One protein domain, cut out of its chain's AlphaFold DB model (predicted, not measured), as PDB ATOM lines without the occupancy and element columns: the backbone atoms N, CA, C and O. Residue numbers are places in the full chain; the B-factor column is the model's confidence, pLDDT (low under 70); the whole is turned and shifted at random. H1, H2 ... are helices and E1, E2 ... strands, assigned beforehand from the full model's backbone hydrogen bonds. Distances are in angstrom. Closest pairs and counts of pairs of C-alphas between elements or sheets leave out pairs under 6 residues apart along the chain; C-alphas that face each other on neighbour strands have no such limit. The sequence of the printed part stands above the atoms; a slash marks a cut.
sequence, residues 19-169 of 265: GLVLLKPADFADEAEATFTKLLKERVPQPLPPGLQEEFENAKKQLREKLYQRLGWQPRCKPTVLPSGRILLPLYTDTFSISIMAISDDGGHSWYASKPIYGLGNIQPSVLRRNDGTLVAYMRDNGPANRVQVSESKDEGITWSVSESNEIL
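Overview. This is residues 19 to 169 of the 265 residues of the protein "Sialidase domain-containing protein" of Candidatus Moranbacteria bacterium (UniProt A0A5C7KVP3). A small sandwich of two sheets, a strongly twisted four-strand meander E3 E4 E5 E6 partly face to face with the hairpin E1 E2, makes the core, and a helical hairpin of H1 and H2 lies beyond one end of it. The helices are apart from the four-strand sheet, and together with the loops at the other end they make the long axis. The 151 printed residues hold two named helices, then six named strands, both sheets antiparallel. The class is mixed, with 71 residues, under half, in named elements. The whole is compact, with a radius of gyration of the C-alphas of 15.3 A, and spans 48 by 36 by 22 A.

Arrangement. The larger sheet runs E3, residues 122 to 129, E4, residues 135 to 141, E5, residues 147 to 153, and E6, residues 164 to 169, a meander, each strand the antiparallel neighbour of the one before. E3 and E4 form a hairpin at 153 degrees, with N 126 and O 138 2.8 A apart, within hydrogen-bond range. E4 and E5 form one at 154 degrees, with N 137 and O 151 at 2.8 A, and E5 and E6 one at 138 degrees, with N 150 and O 164 at 2.8 A. E3 bends by 62 degrees at residue 125. The sheet of E1, residues 87 to 93, and E2, residues 98 to 104, a hairpin with N 89 and O 102 at 2.8 A, makes a sandwich with the larger sheet, two sheets face to face, the strands of the one at 31 degrees to those of the other. The closest C-alphas of E1 and E3 are those of Tyr 92 and Ile 123, 5.4 A. H1, residues 29 to 43, touches H2, residues 50 to 63, with residues 29 to 33 alone, closest at the C-alphas of Ala 29 and Leu 63, 5.0 A; this helical hairpin has a shallow tilt of 19 degrees, opposite ways. In both helices every O i to N i+4 pair is within hydrogen-bond range.

Along the chain. H1 begins at C-alpha 29 (25.507, -18.738, 37.971) and is 20.6 A long; H2 is 19.9 A. E2 is 20.1 A, E5 19.9 A, E1 19.6 A, E4 19.0 A and E3 18.7 A. E6, 12.9 A, ends at C-alpha 169 (33.260, 9.738, 30.997).

Size, cuts and confidence. The C-alphas of Pro 47 and Gly 107 are the two farthest apart, 48.5 A. The links H2 to E1 and E2 to E3 are long, with 23 and 17 residues. The printed part has no cut, its mean pLDDT is 95.1, and no printed residue is under 70.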
ATOM      1  N   GLY A  19      -1.148  -6.943  31.823       74.12
ATOM      2  CA  GLY A  19      -0.693  -8.323  31.858       74.12
ATOM      3  C   GLY A  19       0.705  -8.436  32.427       74.12
ATOM      4  O   GLY A  19       1.521  -7.513  32.302       74.12
ATOM      5  N   LEU A  20       0.970  -9.578  33.046       80.75
ATOM      6  CA  LEU A  20       2.260  -9.915  33.624       80.75
ATOM      7  C   LEU A  20       3.189 -10.455  32.532       80.75
ATOM      8  O   LEU A  20       2.809 -11.346  31.778       80.75
ATOM      9  N   VAL A  21       4.416  -9.940  32.469       80.25
ATOM     10  CA  VAL A  21       5.488 -10.563  31.683       80.25
ATOM     11  C   VAL A  21       6.342 -11.361  32.655       80.25
ATOM     12  O   VAL A  21       7.073 -10.789  33.461       80.25
ATOM     13  N   LEU A  22       6.219 -12.685  32.609       81.88
ATOM     14  CA  LEU A  22       7.041 -13.583  33.411       81.88
ATOM     15  C   LEU A  22       8.327 -13.895  32.659       81.88
ATOM     16  O   LEU A  22       8.404 -14.864  31.907       81.88
ATOM     17  N   LEU A  23       9.340 -13.062  32.868       86.88
ATOM     18  CA  LEU A  23      10.666 -13.333  32.340       86.88
ATOM     19  C   LEU A  23      11.384 -14.343  33.238       86.88
ATOM     20  O   LEU A  23      11.492 -14.153  34.450       86.88
ATOM     21  N   LYS A  24      11.898 -15.417  32.641       88.88
ATOM     22  CA  LYS A  24      12.682 -16.435  33.342       88.88
ATOM     23  C   LYS A  24      14.032 -16.594  32.646       88.88
ATOM     24  O   LYS A  24      14.119 -17.384  31.704       88.88
ATOM     25  N   PRO A  25      15.072 -15.868  33.089       91.94
ATOM     26  CA  PRO A  25      16.429 -16.102  32.617       91.94
ATOM     27  C   PRO A  25      16.853 -17.561  32.818       91.94
ATOM     28  O   PRO A  25      16.430 -18.217  33.780       91.94
ATOM     29  N   ALA A  26      17.662 -18.068  31.886       92.81
ATOM     30  CA  ALA A  26      18.369 -19.329  32.073       92.81
ATOM     31  C   ALA A  26      19.318 -19.217  33.275       92.81
ATOM     32  O   ALA A  26      19.706 -18.112  33.648       92.81
ATOM     33  N   ASP A  27      19.674 -20.352  33.881       95.25
ATOM     34  CA  ASP A  27      20.645 -20.340  34.975       95.25
ATOM     35  C   ASP A  27      21.990 -19.825  34.459       95.25
ATOM     36  O   ASP A  27      22.537 -20.377  33.502       95.25
ATOM     37  N   PHE A  28      22.484 -18.749  35.062       95.50
ATOM     38  CA  PHE A  28      23.707 -18.077  34.633       95.50
ATOM     39  C   PHE A  28      24.796 -18.066  35.710       95.50
ATOM     40  O   PHE A  28      25.802 -17.380  35.538       95.50
ATOM     41  N   ALA A  29      24.618 -18.807  36.811       96.19
ATOM     42  CA  ALA A  29      25.507 -18.738  37.971       96.19
ATOM     43  C   ALA A  29      26.968 -19.086  37.640       96.19
ATOM     44  O   ALA A  29      27.870 -18.335  38.003       96.19
ATOM     45  N   ASP A  30      27.197 -20.194  36.925       96.62
ATOM     46  CA  ASP A  30      28.551 -20.654  36.584       96.62
ATOM     47  C   ASP A  30      29.260 -19.701  35.619       96.62
ATOM     48  O   ASP A  30      30.414 -19.333  35.838       96.62
ATOM     49  N   GLU A  31      28.558 -19.265  34.567       96.75
ATOM     50  CA  GLU A  31      29.099 -18.339  33.567       96.75
ATOM     51  C   GLU A  31      29.402 -16.967  34.194       96.75
ATOM     52  O   GLU A  31      30.464 -16.393  33.938       96.75
ATOM     53  N   ALA A  32      28.527 -16.478  35.082       96.56
ATOM     54  CA  ALA A  32      28.727 -15.231  35.814       96.56
ATOM     55  C   ALA A  32      29.923 -15.304  36.769       96.56
ATOM     56  O   ALA A  32      30.800 -14.444  36.712       96.56
ATOM     57  N   GLU A  33      30.000 -16.334  37.619       96.62
ATOM     58  CA  GLU A  33      31.088 -16.479  38.592       96.62
ATOM     59  C   GLU A  33      32.451 -16.604  37.901       96.62
ATOM     60  O   GLU A  33      33.412 -15.936  38.301       96.62
ATOM     61  N   ALA A  34      32.539 -17.407  36.837       97.25
ATOM     62  CA  ALA A  34      33.766 -17.558  36.063       97.25
ATOM     63  C   ALA A  34      34.184 -16.236  35.401       97.25
ATOM     64  O   ALA A  34      35.354 -15.845  35.471       97.25
ATOM     65  N   THR A  35      33.228 -15.523  34.801       97.25
ATOM     66  CA  THR A  35      33.491 -14.250  34.122       97.25
ATOM     67  C   THR A  35      33.905 -13.166  35.112       97.25
ATOM     68  O   THR A  35      34.934 -12.526  34.907       97.25
ATOM     69  N   PHE A  36      33.186 -12.986  36.221       95.81
ATOM     70  CA  PHE A  36      33.544 -11.996  37.238       95.81
ATOM     71  C   PHE A  36      34.899 -12.284  37.876       95.81
ATOM     72  O   PHE A  36      35.711 -11.371  37.998       95.81
ATOM     73  N   THR A  37      35.189 -13.549  38.205       95.94
ATOM     74  CA  THR A  37      36.502 -13.947  38.735       95.94
ATOM     75  C   THR A  37      37.626 -13.545  37.780       95.94
ATOM     76  O   THR A  37      38.630 -12.963  38.197       95.94
ATOM     77  N   LYS A  38      37.449 -13.828  36.482       96.62
ATOM     78  CA  LYS A  38      38.400 -13.443  35.436       96.62
ATOM     79  C   LYS A  38      38.561 -11.921  35.368       96.62
ATOM     80  O   LYS A  38      39.685 -11.430  35.434       96.62
ATOM     81  N   LEU A  39      37.457 -11.177  35.286       95.19
ATOM     82  CA  LEU A  39      37.484  -9.721  35.143       95.19
ATOM     83  C   LEU A  39      38.077  -9.010  36.357       95.19
ATOM     84  O   LEU A  39      38.866  -8.087  36.178       95.19
ATOM     85  N   LEU A  40      37.757  -9.443  37.577       93.69
ATOM     86  CA  LEU A  40      38.341  -8.884  38.798       93.69
ATOM     87  C   LEU A  40      39.858  -9.079  38.826       93.69
ATOM     88  O   LEU A  40      40.591  -8.154  39.164       93.69
ATOM     89  N   LYS A  41      40.346 -10.254  38.414       94.44
ATOM     90  CA  LYS A  41      41.785 -10.530  38.336       94.44
ATOM     91  C   LYS A  41      42.490  -9.692  37.264       94.44
ATOM     92  O   LYS A  41      43.621  -9.272  37.477       94.44
ATOM     93  N   GLU A  42      41.855  -9.497  36.111       94.06
ATOM     94  CA  GLU A  42      42.460  -8.826  34.953       94.06
ATOM     95  C   GLU A  42      42.363  -7.297  35.011       94.06
ATOM     96  O   GLU A  42      43.253  -6.611  34.513       94.06
ATOM     97  N   ARG A  43      41.281  -6.755  35.581       92.06
ATOM     98  CA  ARG A  43      40.918  -5.333  35.460       92.06
ATOM     99  C   ARG A  43      40.954  -4.563  36.780       92.06
ATOM    100  O   ARG A  43      40.813  -3.344  36.754       92.06
ATOM    101  N   VAL A  44      41.140  -5.234  37.921       90.69
ATOM    102  CA  VAL A  44      41.173  -4.596  39.248       90.69
ATOM    103  C   VAL A  44      42.506  -4.882  39.957       90.69
ATOM    104  O   VAL A  44      42.962  -6.031  39.947       90.69
ATOM    105  N   PRO A  45      43.140  -3.871  40.594       91.25
ATOM    106  CA  PRO A  45      44.355  -4.066  41.383       91.25
ATOM    107  C   PRO A  45      44.205  -5.131  42.474       91.25
ATOM    108  O   PRO A  45      43.145  -5.265  43.085       91.25
ATOM    109  N   GLN A  46      45.290  -5.868  42.721       91.94
ATOM    110  CA  GLN A  46      45.346  -6.939  43.715       91.94
ATOM    111  C   GLN A  46      46.242  -6.551  44.908       91.94
ATOM    112  O   GLN A  46      47.291  -5.939  44.687       91.94
ATOM    113  N   PRO A  47      45.889  -6.941  46.151       91.44
ATOM    114  CA  PRO A  47      44.653  -7.636  46.528       91.44
ATOM    115  C   PRO A  47      43.417  -6.750  46.323       91.44
ATOM    116  O   PRO A  47      43.524  -5.524  46.347       91.44
ATOM    117  N   LEU A  48      42.255  -7.378  46.111       90.56
ATOM    118  CA  LEU A  48      40.997  -6.642  45.983       90.56
ATOM    119  C   LEU A  48      40.769  -5.751  47.218       90.56
ATOM    120  O   LEU A  48      41.037  -6.187  48.342       90.56
ATOM    121  N   PRO A  49      40.237  -4.528  47.041       90.25
ATOM    122  CA  PRO A  49      39.770  -3.722  48.161       90.25
ATOM    123  C   PRO A  49      38.778  -4.522  49.026       90.25
ATOM    124  O   PRO A  49      37.913  -5.192  48.456       90.25
ATOM    125  N   PRO A  50      38.837  -4.436  50.371       89.44
ATOM    126  CA  PRO A  50      38.010  -5.268  51.249       89.44
ATOM    127  C   PRO A  50      36.507  -5.214  50.945       89.44
ATOM    128  O   PRO A  50      35.862  -6.256  50.900       89.44
ATOM    129  N   GLY A  51      35.967  -4.021  50.662       88.94
ATOM    130  CA  GLY A  51      34.553  -3.863  50.300       88.94
ATOM    131  C   GLY A  51      34.191  -4.582  48.999       88.94
ATOM    132  O   GLY A  51      33.211  -5.313  48.952       88.94
ATOM    133  N   LEU A  52      35.040  -4.470  47.973       88.12
ATOM    134  CA  LEU A  52      34.825  -5.155  46.697       88.12
ATOM    135  C   LEU A  52      34.949  -6.680  46.837       88.12
ATOM    136  O   LEU A  52      34.233  -7.429  46.176       88.12
ATOM    137  N   GLN A  53      35.847  -7.154  47.705       90.69
ATOM    138  CA  GLN A  53      35.969  -8.578  48.008       90.69
ATOM    139  C   GLN A  53      34.704  -9.116  48.695       90.69
ATOM    140  O   GLN A  53      34.214 -10.181  48.321       90.69
ATOM    141  N   GLU A  54      34.157  -8.385  49.668       92.19
ATOM    142  CA  GLU A  54      32.909  -8.752  50.344       92.19
ATOM    143  C   GLU A  54      31.713  -8.752  49.380       92.19
ATOM    144  O   GLU A  54      30.946  -9.718  49.350       92.19
ATOM    145  N   GLU A  55      31.579  -7.710  48.555       90.62
ATOM    146  CA  GLU A  55      30.555  -7.628  47.508       90.62
ATOM    147  C   GLU A  55      30.628  -8.827  46.561       90.62
ATOM    148  O   GLU A  55      29.605  -9.451  46.270       90.62
ATOM    149  N   PHE A  56      31.834  -9.205  46.131       90.88
ATOM    150  CA  PHE A  56      32.025 -10.338  45.235       90.88
ATOM    151  C   PHE A  56      31.630 -11.677  45.876       90.88
ATOM    152  O   PHE A  56      30.913 -12.473  45.261       90.88
ATOM    153  N   GLU A  57      32.027 -11.929  47.124       93.12
ATOM    154  CA  GLU A  57      31.641 -13.154  47.837       93.12
ATOM    155  C   GLU A  57      30.131 -13.216  48.115       93.12
ATOM    156  O   GLU A  57      29.520 -14.289  48.053       93.12
ATOM    157  N   ASN A  58      29.495 -12.073  48.373       93.88
ATOM    158  CA  ASN A  58      28.043 -11.990  48.514       93.88
ATOM    159  C   ASN A  58      27.329 -12.245  47.180       93.88
ATOM    160  O   ASN A  58      26.387 -13.044  47.140       93.88
ATOM    161  N   ALA A  59      27.816 -11.660  46.083       92.44
ATOM    162  CA  ALA A  59      27.294 -11.906  44.743       92.44
ATOM    163  C   ALA A  59      27.396 -13.393  44.368       92.44
ATOM    164  O   ALA A  59      26.430 -13.962  43.864       92.44
ATOM    165  N   LYS A  60      28.510 -14.066  44.689       93.81
ATOM    166  CA  LYS A  60      28.671 -15.516  44.481       93.81
ATOM    167  C   LYS A  60      27.603 -16.344  45.191       93.81
ATOM    168  O   LYS A  60      27.045 -17.258  44.586       93.81
ATOM    169  N   LYS A  61      27.284 -16.025  46.449       95.19
ATOM    170  CA  LYS A  61      26.210 -16.710  47.193       95.19
ATOM    171  C   LYS A  61      24.854 -16.481  46.527       95.19
ATOM    172  O   LYS A  61      24.143 -17.440  46.242       95.19
ATOM    173  N   GLN A  62      24.540 -15.227  46.203       95.06
ATOM    174  CA  GLN A  62      23.276 -14.845  45.569       95.06
ATOM    175  C   GLN A  62      23.106 -15.452  44.169       95.06
ATOM    176  O   GLN A  62      22.003 -15.863  43.816       95.06
ATOM    177  N   LEU A  63      24.178 -15.586  43.382       95.06
ATOM    178  CA  LEU A  63      24.139 -16.250  42.075       95.06
ATOM    179  C   LEU A  63      23.645 -17.697  42.184       95.06
ATOM    180  O   LEU A  63      22.947 -18.169  41.291       95.06
ATOM    181  N   ARG A  64      23.940 -18.404  43.280       95.06
ATOM    182  CA  ARG A  64      23.482 -19.790  43.500       95.06
ATOM    183  C   ARG A  64      22.017 -19.885  43.923       95.06
ATOM    184  O   ARG A  64      21.437 -20.971  43.911       95.06
ATOM    185  N   GLU A  65      21.384 -18.759  44.226       94.25
ATOM    186  CA  GLU A  65      19.981 -18.685  44.592       94.25
ATOM    187  C   GLU A  65      19.113 -18.281  43.392       94.25
ATOM    188  O   GLU A  65      19.104 -17.140  42.929       94.25
ATOM    189  N   LYS A  66      18.283 -19.217  42.912       90.75
ATOM    190  CA  LYS A  66      17.395 -19.004  41.748       90.75
ATOM    191  C   LYS A  66      16.457 -17.800  41.885       90.75
ATOM    192  O   LYS A  66      15.972 -17.308  40.870       90.75
ATOM    193  N   LEU A  67      16.153 -17.368  43.109       91.81
ATOM    194  CA  LEU A  67      15.311 -16.202  43.359       91.81
ATOM    195  C   LEU A  67      15.997 -14.913  42.886       91.81
ATOM    196  O   LEU A  67      15.388 -14.146  42.141       91.81
ATOM    197  N   TYR A  68      17.271 -14.724  43.232       92.12
ATOM    198  CA  TYR A  68      18.052 -13.548  42.837       92.12
ATOM    199  C   TYR A  68      18.326 -13.503  41.333       92.12
ATOM    200  O   TYR A  68      18.374 -12.430  40.749       92.12
ATOM    201  N   GLN A  69      18.413 -14.658  40.668       92.44
ATOM    202  CA  GLN A  69      18.522 -14.697  39.206       92.44
ATOM    203  C   GLN A  69      17.229 -14.263  38.480       92.44
ATOM    204  O   GLN A  69      17.259 -13.928  37.295       92.44
ATOM    205  N   ARG A  70      16.070 -14.295  39.154       90.12
ATOM    206  CA  ARG A  70      14.747 -14.074  38.534       90.12
ATOM    207  C   ARG A  70      14.084 -12.759  38.921       90.12
ATOM    208  O   ARG A  70      13.204 -12.308  38.194       90.12
ATOM    209  N   LEU A  71      14.459 -12.172  40.051       86.94
ATOM    210  CA  LEU A  71      13.886 -10.923  40.547       86.94
ATOM    211  C   LEU A  71      14.853  -9.751  40.357       86.94
ATOM    212  O   LEU A  71      16.038  -9.936  40.115       86.94
ATOM    213  N   GLY A  72      14.325  -8.530  40.467       89.62
ATOM    214  CA  GLY A  72      15.139  -7.310  40.428       89.62
ATOM    215  C   GLY A  72      15.517  -6.817  39.029       89.62
ATOM    216  O   GLY A  72      16.303  -5.881  38.919       89.62
ATOM    217  N   TRP A  73      14.946  -7.399  37.969       95.00
ATOM    218  CA  TRP A  73      15.132  -6.929  36.596       95.00
ATOM    219  C   TRP A  73      14.270  -5.698  36.307       95.00
ATOM    220  O   TRP A  73      13.040  -5.772  36.320       95.00
ATOM    221  N   GLN A  74      14.915  -4.569  36.033       95.31
ATOM    222  CA  GLN A  74      14.276  -3.263  35.887       95.31
ATOM    223  C   GLN A  74      14.476  -2.704  34.473       95.31
ATOM    224  O   GLN A  74      15.597  -2.745  33.959       95.31
ATOM    225  N   PRO A  75      13.430  -2.152  33.832       95.12
ATOM    226  CA  PRO A  75      13.585  -1.381  32.606       95.12
ATOM    227  C   PRO A  75      14.061   0.043  32.911       95.12
ATOM    228  O   PRO A  75      13.777   0.596  33.973       95.12
ATOM    229  N   ARG A  76      14.737   0.671  31.943       95.81
ATOM    230  CA  ARG A  76      15.042   2.112  31.993       95.81
ATOM    231  C   ARG A  76      14.973   2.762  30.619       95.81
ATOM    232  O   ARG A  76      14.239   3.727  30.446       95.81
ATOM    233  N   CYS A  77      15.758   2.270  29.663       96.94
ATOM    234  CA  CYS A  77      15.783   2.819  28.308       96.94
ATOM    235  C   CYS A  77      14.659   2.227  27.454       96.94
ATOM    236  O   CYS A  77      14.127   1.153  27.745       96.94
ATOM    237  N   LYS A  78      14.313   2.941  26.382       96.00
ATOM    238  CA  LYS A  78      13.308   2.514  25.405       96.00
ATOM    239  C   LYS A  78      13.701   1.193  24.710       96.00
ATOM    240  O   LYS A  78      14.893   0.952  24.518       96.00
ATOM    241  N   PRO A  79      12.723   0.357  24.308       96.75
ATOM    242  CA  PRO A  79      12.991  -0.836  23.514       96.75
ATOM    243  C   PRO A  79      13.585  -0.513  22.140       96.75
ATOM    244  O   PRO A  79      13.269   0.522  21.549       96.75
ATOM    245  N   THR A  80      14.344  -1.459  21.593       97.06
ATOM    246  CA  THR A  80      14.832  -1.429  20.210       97.06
ATOM    247  C   THR A  80      14.081  -2.474  19.395       97.06
ATOM    248  O   THR A  80      14.078  -3.652  19.743       97.06
ATOM    249  N   VAL A  81      13.433  -2.045  18.310       97.50
ATOM    250  CA  VAL A  81      12.728  -2.938  17.380       97.50
ATOM    251  C   VAL A  81      13.617  -3.179  16.165       97.50
ATOM    252  O   VAL A  81      14.037  -2.230  15.500       97.50
ATOM    253  N   LEU A  82      13.936  -4.442  15.897       98.12
ATOM    254  CA  LEU A  82      14.759  -4.846  14.758       98.12
ATOM    255  C   LEU A  82      13.927  -4.890  13.465       98.12
ATOM    256  O   LEU A  82      12.702  -5.009  13.535       98.12
ATOM    257  N   PRO A  83      14.558  -4.864  12.272       97.12
ATOM    258  CA  PRO A  83      13.840  -4.986  11.000       97.12
ATOM    259  C   PRO A  83      12.964  -6.242  10.878       97.12
ATOM    260  O   PRO A  83      11.956  -6.210  10.181       97.12
ATOM    261  N   SER A  84      13.320  -7.327  11.574       97.00
ATOM    262  CA  SER A  84      12.530  -8.565  11.645       97.00
ATOM    263  C   SER A  84      11.219  -8.423  12.430       97.00
ATOM    264  O   SER A  84      10.372  -9.307  12.364       97.00
ATOM    265  N   GLY A  85      11.044  -7.333  13.183       97.38
ATOM    266  CA  GLY A  85       9.950  -7.151  14.137       97.38
ATOM    267  C   GLY A  85      10.280  -7.621  15.557       97.38
ATOM    268  O   GLY A  85       9.497  -7.345  16.466       97.38
ATOM    269  N   ARG A  86      11.442  -8.261  15.775       98.31
ATOM    270  CA  ARG A  86      11.944  -8.601  17.115       98.31
ATOM    271  C   ARG A  86      12.046  -7.347  17.980       98.31
ATOM    272  O   ARG A  86      12.643  -6.350  17.570       98.31
ATOM    273  N   ILE A  87      11.517  -7.415  19.196       98.25
ATOM    274  CA  ILE A  87      11.600  -6.357  20.203       98.25
ATOM    275  C   ILE A  87      12.646  -6.751  21.241       98.25
ATOM    276  O   ILE A  87      12.543  -7.812  21.851       98.25
ATOM    277  N   LEU A  88      13.610  -5.866  21.479       98.50
ATOM    278  CA  LEU A  88      14.567  -5.956  22.576       98.50
ATOM    279  C   LEU A  88      14.194  -4.917  23.629       98.50
ATOM    280  O   LEU A  88      14.293  -3.718  23.375       98.50
ATOM    281  N   LEU A  89      13.758  -5.364  24.803       98.06
ATOM    282  CA  LEU A  89      13.541  -4.519  25.973       98.06
ATOM    283  C   LEU A  89      14.750  -4.663  26.915       98.06
ATOM    284  O   LEU A  89      14.899  -5.721  27.534       98.06
ATOM    285  N   PRO A  90      15.600  -3.631  27.049       98.19
ATOM    286  CA  PRO A  90      16.751  -3.685  27.937       98.19
ATOM    287  C   PRO A  90      16.327  -3.713  29.404       98.19
ATOM    288  O   PRO A  90      15.545  -2.868  29.849       98.19
ATOM    289  N   LEU A  91      16.885  -4.654  30.160       98.00
ATOM    290  CA  LEU A  91      16.705  -4.780  31.600       98.00
ATOM    291  C   LEU A  91      18.064  -4.846  32.297       98.00
ATOM    292  O   LEU A  91      19.057  -5.279  31.717       98.00
ATOM    293  N   TYR A  92      18.100  -4.451  33.562       97.81
ATOM    294  CA  TYR A  92      19.285  -4.567  34.407       97.81
ATOM    295  C   TYR A  92      18.907  -4.961  35.830       97.81
ATOM    296  O   TYR A  92      17.742  -4.853  36.211       97.81
ATOM    297  N   THR A  93      19.890  -5.401  36.606       95.94
ATOM    298  CA  THR A  93      19.733  -5.670  38.038       95.94
ATOM    299  C   THR A  93      20.835  -4.987  38.832       95.94
ATOM    300  O   THR A  93      22.014  -5.111  38.501       95.94
ATOM    301  N   ASP A  94      20.457  -4.281  39.896       93.38
ATOM    302  CA  ASP A  94      21.410  -3.699  40.845       93.38
ATOM    303  C   ASP A  94      22.063  -4.781  41.729       93.38
ATOM    304  O   ASP A  94      23.147  -4.560  42.253       93.38
ATOM    305  N   THR A  95      21.460  -5.974  41.847       92.75
ATOM    306  CA  THR A  95      22.004  -7.090  42.646       92.75
ATOM    307  C   THR A  95      23.383  -7.527  42.158       92.75
ATOM    308  O   THR A  95      24.276  -7.769  42.959       92.75
ATOM    309  N   PHE A  96      23.556  -7.630  40.839       93.50
ATOM    310  CA  PHE A  96      24.799  -8.108  40.224       93.50
ATOM    311  C   PHE A  96      25.473  -7.050  39.346       93.50
ATOM    312  O   PHE A  96      26.548  -7.299  38.814       93.50
ATOM    313  N   SER A  97      24.828  -5.895  39.157       95.44
ATOM    314  CA  SER A  97      25.235  -4.857  38.205       95.44
ATOM    315  C   SER A  97      25.534  -5.404  36.801       95.44
ATOM    316  O   SER A  97      26.577  -5.122  36.214       95.44
ATOM    317  N   ILE A  98      24.592  -6.200  36.283       97.06
ATOM    318  CA  ILE A  98      24.590  -6.738  34.915       97.06
ATOM    319  C   ILE A  98      23.262  -6.441  34.226       97.06
ATOM    320  O   ILE A  98      22.265  -6.074  34.859       97.06
ATOM    321  N   SER A  99      23.240  -6.658  32.914       98.38
ATOM    322  CA  SER A  99      22.077  -6.407  32.064       98.38
ATOM    323  C   SER A  99      21.635  -7.646  31.287       98.38
ATOM    324  O   SER A  99      22.426  -8.559  31.080       98.38
ATOM    325  N   ILE A 100      20.383  -7.673  30.834       98.12
ATOM    326  CA  ILE A 100      19.827  -8.648  29.877       98.12
ATOM    327  C   ILE A 100      18.910  -7.916  28.893       98.12
ATOM    328  O   ILE A 100      18.481  -6.789  29.141       98.12
ATOM    329  N   MET A 101      18.538  -8.586  27.808       98.38
ATOM    330  CA  MET A 101      17.398  -8.206  26.982       98.38
ATOM    331  C   MET A 101      16.234  -9.142  27.294       98.38
ATOM    332  O   MET A 101      16.388 -10.363  27.261       98.38
ATOM    333  N   ALA A 102      15.056  -8.587  27.564       97.81
ATOM    334  CA  ALA A 102      13.819  -9.319  27.340       97.81
ATOM    335  C   ALA A 102      13.493  -9.224  25.846       97.81
ATOM    336  O   ALA A 102      13.434  -8.128  25.290       97.81
ATOM    337  N   ILE A 103      13.311 -10.369  25.202       98.00
ATOM    338  CA  ILE A 103      13.167 -10.498  23.755       98.00
ATOM    339  C   ILE A 103      11.774 -11.009  23.433       98.00
ATOM    340  O   ILE A 103      11.308 -11.957  24.064       98.00
ATOM    341  N   SER A 104      11.133 -10.398  22.444       97.12
ATOM    342  CA  SER A 104       9.871 -10.866  21.883       97.12
ATOM    343  C   SER A 104       9.938 -10.904  20.362       97.12
ATOM    344  O   SER A 104      10.283  -9.903  19.737       97.12
ATOM    345  N   ASP A 105       9.549 -12.039  19.785       97.44
ATOM    346  CA  ASP A 105       9.516 -12.281  18.334       97.44
ATOM    347  C   ASP A 105       8.099 -12.263  17.751       97.44
ATOM    348  O   ASP A 105       7.899 -12.472  16.558       97.44
ATOM    349  N   ASP A 106       7.098 -12.006  18.588       94.50
ATOM    350  CA  ASP A 106       5.686 -12.107  18.230       94.50
ATOM    351  C   ASP A 106       4.920 -10.804  18.485       94.50
ATOM    352  O   ASP A 106       3.708 -10.818  18.662       94.50
ATOM    353  N   GLY A 107       5.594  -9.651  18.512       89.50
ATOM    354  CA  GLY A 107       4.937  -8.362  18.766       89.50
ATOM    355  C   GLY A 107       4.507  -8.182  20.229       89.50
ATOM    356  O   GLY A 107       3.463  -7.586  20.523       89.50
ATOM    357  N   GLY A 108       5.297  -8.723  21.157       90.38
ATOM    358  CA  GLY A 108       5.140  -8.543  22.596       90.38
ATOM    359  C   GLY A 108       4.125  -9.474  23.259       90.38
ATOM    360  O   GLY A 108       3.718  -9.174  24.384       90.38
ATOM    361  N   HIS A 109       3.675 -10.547  22.596       87.69
ATOM    362  CA  HIS A 109       2.763 -11.535  23.194       87.69
ATOM    363  C   HIS A 109       3.503 -12.479  24.147       87.69
ATOM    364  O   HIS A 109       3.015 -12.723  25.251       87.69
ATOM    365  N   SER A 110       4.684 -12.955  23.763       91.88
ATOM    366  CA  SER A 110       5.565 -13.766  24.603       91.88
ATOM    367  C   SER A 110       6.972 -13.177  24.678       91.88
ATOM    368  O   SER A 110       7.383 -12.386  23.825       91.88
ATOM    369  N   TRP A 111       7.682 -13.520  25.757       95.06
ATOM    370  CA  TRP A 111       8.995 -12.968  26.079       95.06
ATOM    371  C   TRP A 111       9.937 -14.049  26.602       95.06
ATOM    372  O   TRP A 111       9.536 -14.896  27.402       95.06
ATOM    373  N   TYR A 112      11.205 -13.976  26.211       96.12
ATOM    374  CA  TYR A 112      12.290 -14.784  26.766       96.12
ATOM    375  C   TYR A 112      13.530 -13.915  27.000       96.12
ATOM    376  O   TYR A 112      13.627 -12.807  26.481       96.12
ATOM    377  N   ALA A 113      14.456 -14.364  27.845       97.12
ATOM    378  CA  ALA A 113      15.646 -13.583  28.181       97.12
ATOM    379  C   ALA A 113      16.817 -13.923  27.249       97.12
ATOM    380  O   ALA A 113      17.015 -15.090  26.908       97.12
ATOM    381  N   SER A 114      17.624 -12.919  26.909       98.19
ATOM    382  CA  SER A 114      18.976 -13.121  26.382       98.19
ATOM    383  C   SER A 114      19.896 -13.753  27.430       98.19
ATOM    384  O   SER A 114      19.557 -13.843  28.617       98.19
ATOM    385  N   LYS A 115      21.119 -14.101  27.021       97.81
ATOM    386  CA  LYS A 115      22.215 -14.235  27.986       97.81
ATOM    387  C   LYS A 115      22.515 -12.889  28.667       97.81
ATOM    388  O   LYS A 115      22.287 -11.844  28.045       97.81
ATOM    389  N   PRO A 116      23.031 -12.886  29.909       97.81
ATOM    390  CA  PRO A 116      23.484 -11.659  30.546       97.81
ATOM    391  C   PRO A 116      24.633 -10.986  29.800       97.81
ATOM    392  O   PRO A 116      25.527 -11.638  29.267       97.81
ATOM    393  N   ILE A 117      24.618  -9.659  29.816       98.62
ATOM    394  CA  ILE A 117      25.743  -8.810  29.452       98.62
ATOM    395  C   ILE A 117      26.623  -8.695  30.691       98.62
ATOM    396  O   ILE A 117      26.293  -7.951  31.618       98.62
ATOM    397  N   TYR A 118      27.714  -9.454  30.715       97.94
ATOM    398  CA  TYR A 118      28.677  -9.420  31.811       97.94
ATOM    399  C   TYR A 118      29.635  -8.243  31.687       97.94
ATOM    400  O   TYR A 118      30.005  -7.835  30.591       97.94
ATOM    401  N   GLY A 119      30.108  -7.758  32.825       95.94
ATOM    402  CA  GLY A 119      31.048  -6.656  32.945       95.94
ATOM    403  C   GLY A 119      31.275  -6.338  34.416       95.94
ATOM    404  O   GLY A 119      30.773  -7.041  35.292       95.94
ATOM    405  N   LEU A 120      32.034  -5.284  34.695       93.81
ATOM    406  CA  LEU A 120      32.205  -4.775  36.054       93.81
ATOM    407  C   LEU A 120      31.335  -3.529  36.224       93.81
ATOM    408  O   LEU A 120      31.847  -2.421  36.134       93.81
ATOM    409  N   GLY A 121      30.026  -3.718  36.428       94.25
ATOM    410  CA  GLY A 121      29.115  -2.618  36.761       94.25
ATOM    411  C   GLY A 121      28.168  -2.149  35.650       94.25
ATOM    412  O   GLY A 121      27.572  -1.084  35.783       94.25
ATOM    413  N   ASN A 122      28.012  -2.875  34.542       97.38
ATOM    414  CA  ASN A 122      27.226  -2.396  33.401       97.38
ATOM    415  C   ASN A 122      25.706  -2.533  33.619       97.38
ATOM    416  O   ASN A 122      25.144  -3.632  33.664       97.38
ATOM    417  N   ILE A 123      25.002  -1.401  33.673       98.38
ATOM    418  CA  ILE A 123      23.542  -1.368  33.850       98.38
ATOM    419  C   ILE A 123      22.866  -0.312  32.968       98.38
ATOM    420  O   ILE A 123      23.505   0.599  32.447       98.38
ATOM    421  N   GLN A 124      21.539  -0.408  32.843       98.38
ATOM    422  CA  GLN A 124      20.685   0.517  32.080       98.38
ATOM    423  C   GLN A 124      21.089   0.654  30.595       98.38
ATOM    424  O   GLN A 124      21.474   1.743  30.167       98.38
ATOM    425  N   PRO A 125      20.988  -0.420  29.789       98.62
ATOM    426  CA  PRO A 125      21.441  -0.389  28.403       98.62
ATOM    427  C   PRO A 125      20.540   0.464  27.518       98.62
ATOM    428  O   PRO A 125      19.320   0.327  27.560       98.62
ATOM    429  N   SER A 126      21.146   1.260  26.645       98.62
ATOM    430  CA  SER A 126      20.524   1.814  25.447       98.62
ATOM    431  C   SER A 126      21.116   1.130  24.216       98.62
ATOM    432  O   SER A 126      22.332   1.142  24.035       98.62
ATOM    433  N   VAL A 127      20.272   0.524  23.376       98.75
ATOM    434  CA  VAL A 127      20.717  -0.357  22.283       98.75
ATOM    435  C   VAL A 127      20.548   0.314  20.922       98.75
ATOM    436  O   VAL A 127      19.432   0.642  20.520       98.75
ATOM    437  N   LEU A 128      21.648   0.457  20.188       98.62
ATOM    438  CA  LEU A 128      21.682   0.921  18.800       98.62
ATOM    439  C   LEU A 128      22.025  -0.234  17.853       98.62
ATOM    440  O   LEU A 128      22.603  -1.235  18.265       98.62
ATOM    441  N   ARG A 129      21.659  -0.101  16.576       98.38
ATOM    442  CA  ARG A 129      21.922  -1.101  15.530       98.38
ATOM    443  C   ARG A 129      22.763  -0.478  14.422       98.38
ATOM    444  O   ARG A 129      22.334   0.513  13.833       98.38
ATOM    445  N   ARG A 130      23.906  -1.084  14.113       98.50
ATOM    446  CA  ARG A 130      24.745  -0.750  12.956       98.50
ATOM    447  C   ARG A 130      24.089  -1.165  11.638       98.50
ATOM    448  O   ARG A 130      23.132  -1.946  11.599       98.50
ATOM    449  N   ASN A 131      24.613  -0.658  10.533       97.44
ATOM    450  CA  ASN A 131      24.182  -0.986   9.181       97.44
ATOM    451  C   ASN A 131      24.365  -2.479   8.875       97.44
ATOM    452  O   ASN A 131      23.475  -3.083   8.276       97.44
ATOM    453  N   ASP A 132      25.453  -3.079   9.364       97.69
ATOM    454  CA  ASP A 132      25.761  -4.511   9.221       97.69
ATOM    455  C   ASP A 132      24.846  -5.437  10.052       97.69
ATOM    456  O   ASP A 132      24.863  -6.650   9.869       97.69
ATOM    457  N   GLY A 133      24.018  -4.874  10.938       98.25
ATOM    458  CA  GLY A 133      23.121  -5.615  11.821       98.25
ATOM    459  C   GLY A 133      23.654  -5.876  13.224       98.25
ATOM    460  O   GLY A 133      22.860  -6.272  14.079       98.25
ATOM    461  N   THR A 134      24.925  -5.580  13.494       98.75
ATOM    462  CA  THR A 134      25.497  -5.637  14.840       98.75
ATOM    463  C   THR A 134      24.743  -4.680  15.763       98.75
ATOM    464  O   THR A 134      24.479  -3.524  15.420       98.75
ATOM    465  N   LEU A 135      24.390  -5.158  16.952       98.88
ATOM    466  CA  LEU A 135      23.797  -4.340  18.003       98.88
ATOM    467  C   LEU A 135      24.880  -3.870  18.959       98.88
ATOM    468  O   LEU A 135      25.781  -4.633  19.289       98.88
ATOM    469  N   VAL A 136      24.757  -2.637  19.435       98.88
ATOM    470  CA  VAL A 136      25.676  -2.027  20.395       98.88
ATOM    471  C   VAL A 136      24.864  -1.495  21.567       98.88
ATOM    472  O   VAL A 136      23.975  -0.662  21.390       98.88
ATOM    473  N   ALA A 137      25.152  -1.989  22.765       98.81
ATOM    474  CA  ALA A 137      24.580  -1.518  24.014       98.81
ATOM    475  C   ALA A 137      25.535  -0.512  24.661       98.81
ATOM    476  O   ALA A 137      26.665  -0.868  24.976       98.81
ATOM    477  N   TYR A 138      25.062   0.712  24.902       98.81
ATOM    478  CA  TYR A 138      25.730   1.705  25.745       98.81
ATOM    479  C   TYR A 138      25.063   1.722  27.119       98.81
ATOM    480  O   TYR A 138      23.838   1.789  27.214       98.81
ATOM    481  N   MET A 139      25.848   1.646  28.185       98.75
ATOM    482  CA  MET A 139      25.380   1.460  29.560       98.75
ATOM    483  C   MET A 139      26.090   2.436  30.494       98.75
ATOM    484  O   MET A 139      27.240   2.817  30.259       98.75
ATOM    485  N   ARG A 140      25.410   2.829  31.574       97.69
ATOM    486  CA  ARG A 140      26.079   3.568  32.650       97.69
ATOM    487  C   ARG A 140      27.016   2.647  33.418       97.69
ATOM    488  O   ARG A 140      26.804   1.431  33.448       97.69
ATOM    489  N   ASP A 141      27.993   3.248  34.076       96.25
ATOM    490  CA  ASP A 141      28.923   2.527  34.934       96.25
ATOM    491  C   ASP A 141      28.468   2.539  36.393       96.25
ATOM    492  O   ASP A 141      28.368   3.588  37.015       96.25
ATOM    493  N   ASN A 142      28.176   1.371  36.948       94.50
ATOM    494  CA  ASN A 142      27.965   1.176  38.383       94.50
ATOM    495  C   ASN A 142      29.207   0.580  39.067       94.50
ATOM    496  O   ASN A 142      29.138   0.177  40.224       94.50
ATOM    497  N   GLY A 143      30.306   0.448  38.323       91.19
ATOM    498  CA  GLY A 143      31.588  -0.060  38.773       91.19
ATOM    499  C   GLY A 143      32.643   1.047  38.878       91.19
ATOM    500  O   GLY A 143      32.317   2.217  39.074       91.19
ATOM    501  N   PRO A 144      33.936   0.688  38.802       87.56
ATOM    502  CA  PRO A 144      35.028   1.604  39.129       87.56
ATOM    503  C   PRO A 144      35.577   2.407  37.935       87.56
ATOM    504  O   PRO A 144      36.553   3.142  38.103       87.56
ATOM    505  N   ALA A 145      35.049   2.240  36.719       92.75
ATOM    506  CA  ALA A 145      35.687   2.762  35.510       92.75
ATOM    507  C   ALA A 145      35.413   4.254  35.251       92.75
ATOM    508  O   ALA A 145      36.201   4.893  34.551       92.75
ATOM    509  N   ASN A 146      34.321   4.800  35.795       95.56
ATOM    510  CA  ASN A 146      33.792   6.145  35.536       95.56
ATOM    511  C   ASN A 146      33.649   6.457  34.039       95.56
ATOM    512  O   ASN A 146      33.935   7.567  33.574       95.56
ATOM    513  N   ARG A 147      33.272   5.443  33.256       97.75
ATOM    514  CA  ARG A 147      33.250   5.479  31.791       97.75
ATOM    515  C   ARG A 147      32.086   4.683  31.245       97.75
ATOM    516  O   ARG A 147      31.771   3.622  31.779       97.75
ATOM    517  N   VAL A 148      31.482   5.162  30.159       98.50
ATOM    518  CA  VAL A 148      30.379   4.453  29.504       98.50
ATOM    519  C   VAL A 148      30.818   3.035  29.147       98.50
ATOM    520  O   VAL A 148      31.876   2.809  28.562       98.50
ATOM    521  N   GLN A 149      29.974   2.085  29.523       98.56
ATOM    522  CA  GLN A 149      30.163   0.662  29.300       98.56
ATOM    523  C   GLN A 149      29.546   0.271  27.952       98.56
ATOM    524  O   GLN A 149      28.425   0.686  27.648       98.56
ATOM    525  N   VAL A 150      30.263  -0.507  27.142       98.56
ATOM    526  CA  VAL A 150      29.853  -0.892  25.785       98.56
ATOM    527  C   VAL A 150      29.926  -2.402  25.606       98.56
ATOM    528  O   VAL A 150      30.905  -3.034  25.989       98.56
ATOM    529  N   SER A 151      28.896  -2.981  24.995       98.88
ATOM    530  CA  SER A 151      28.865  -4.392  24.608       98.88
ATOM    531  C   SER A 151      28.194  -4.557  23.249       98.88
ATOM    532  O   SER A 151      27.307  -3.778  22.895       98.88
ATOM    533  N   GLU A 152      28.604  -5.569  22.490       98.81
ATOM    534  CA  GLU A 152      28.089  -5.835  21.150       98.81
ATOM    535  C   GLU A 152      27.416  -7.202  21.047       98.81
ATOM    536  O   GLU A 152      27.858  -8.177  21.652       98.81
ATOM    537  N   SER A 153      26.380  -7.289  20.215       98.88
ATOM    538  CA  SER A 153      25.730  -8.544  19.836       98.88
ATOM    539  C   SER A 153      25.715  -8.699  18.319       98.88
ATOM    540  O   SER A 153      25.353  -7.776  17.588       98.88
ATOM    541  N   LYS A 154      26.091  -9.893  17.850       98.75
ATOM    542  CA  LYS A 154      26.118 -10.272  16.425       98.75
ATOM    543  C   LYS A 154      25.023 -11.279  16.055       98.75
ATOM    544  O   LYS A 154      24.993 -11.769  14.934       98.75
ATOM    545  N   ASP A 155      24.142 -11.596  17.000       98.62
ATOM    546  CA  ASP A 155      23.089 -12.608  16.885       98.62
ATOM    547  C   ASP A 155      21.722 -12.052  17.312       98.62
ATOM    548  O   ASP A 155      20.907 -12.733  17.931       98.62
ATOM    549  N   GLU A 156      21.471 -10.784  16.967       98.25
ATOM    550  CA  GLU A 156      20.194 -10.103  17.205       98.25
ATOM    551  C   GLU A 156      19.780 -10.048  18.689       98.25
ATOM    552  O   GLU A 156      18.595 -10.141  19.025       98.25
ATOM    553  N   GLY A 157      20.758  -9.873  19.578       98.31
ATOM    554  CA  GLY A 157      20.557  -9.592  20.999       98.31
ATOM    555  C   GLY A 157      20.487 -10.827  21.892       98.31
ATOM    556  O   GLY A 157      20.202 -10.671  23.082       98.31
ATOM    557  N   ILE A 158      20.739 -12.027  21.356       98.50
ATOM    558  CA  ILE A 158      20.693 -13.292  22.107       98.50
ATOM    559  C   ILE A 158      21.921 -13.433  23.008       98.50
ATOM    560  O   ILE A 158      21.781 -13.747  24.196       98.50
ATOM    561  N   THR A 159      23.110 -13.175  22.467       98.69
ATOM    562  CA  THR A 159      24.372 -13.140  23.206       98.69
ATOM    563  C   THR A 159      25.089 -11.816  22.997       98.69
ATOM    564  O   THR A 159      24.874 -11.107  22.015       98.69
ATOM    565  N   TRP A 160      25.925 -11.467  23.970       98.81
ATOM    566  CA  TRP A 160      26.592 -10.178  24.053       98.81
ATOM    567  C   TRP A 160      28.057 -10.384  24.419       98.81
ATOM    568  O   TRP A 160      28.391 -11.295  25.182       98.81
ATOM    569  N   SER A 161      28.939  -9.546  23.879       98.75
ATOM    570  CA  SER A 161      30.334  -9.507  24.306       98.75
ATOM    571  C   SER A 161      30.427  -9.090  25.774       98.75
ATOM    572  O   SER A 161      29.547  -8.406  26.304       98.75
ATOM    573  N   VAL A 162      31.528  -9.444  26.436       98.44
ATOM    574  CA  VAL A 162      31.839  -8.839  27.734       98.44
ATOM    575  C   VAL A 162      31.916  -7.323  27.557       98.44
ATOM    576  O   VAL A 162      32.484  -6.837  26.581       98.44
ATOM    577  N   SER A 163      31.308  -6.596  28.486       98.06
ATOM    578  CA  SER A 163      31.275  -5.144  28.487       98.06
ATOM    579  C   SER A 163      32.670  -4.565  28.699       98.06
ATOM    580  O   SER A 163      33.435  -5.028  29.557       98.06
ATOM    581  N   GLU A 164      32.985  -3.522  27.943       97.00
ATOM    582  CA  GLU A 164      34.237  -2.780  28.030       97.00
ATOM    583  C   GLU A 164      33.972  -1.286  28.195       97.00
ATOM    584  O   GLU A 164      33.001  -0.743  27.667       97.00
ATOM    585  N   SER A 165      34.844  -0.614  28.940       96.31
ATOM    586  CA  SER A 165      34.792   0.835  29.102       96.31
ATOM    587  C   SER A 165      35.244   1.522  27.820       96.31
ATOM    588  O   SER A 165      36.312   1.204  27.297       96.31
ATOM    589  N   ASN A 166      34.489   2.513  27.359       95.00
ATOM    590  CA  ASN A 166      34.926   3.390  26.277       95.00
ATOM    591  C   ASN A 166      35.604   4.671  26.812       95.00
ATOM    592  O   ASN A 166      35.838   4.853  28.006       95.00
ATOM    593  N   GLU A 167      35.921   5.599  25.914       95.38
ATOM    594  CA  GLU A 167      36.586   6.866  26.232       95.38
ATOM    595  C   GLU A 167      35.676   7.970  26.808       95.38
ATOM    596  O   GLU A 167      36.182   8.992  27.285       95.38
ATOM    597  N   ILE A 168      34.357   7.778  26.820       98.00
ATOM    598  CA  ILE A 168      33.397   8.774  27.300       98.00
ATOM    599  C   ILE A 168      33.234   8.622  28.811       98.00
ATOM    600  O   ILE A 168      32.913   7.544  29.310       98.00
ATOM    601  N   LEU A 169      33.444   9.714  29.547       98.06
ATOM    602  CA  LEU A 169      33.260   9.738  30.997       98.06
ATOM    603  C   LEU A 169      31.795   9.501  31.375       98.06
ATOM    604  O   LEU A 169      30.883   9.907  30.655       98.06
TER     605      LEU A 169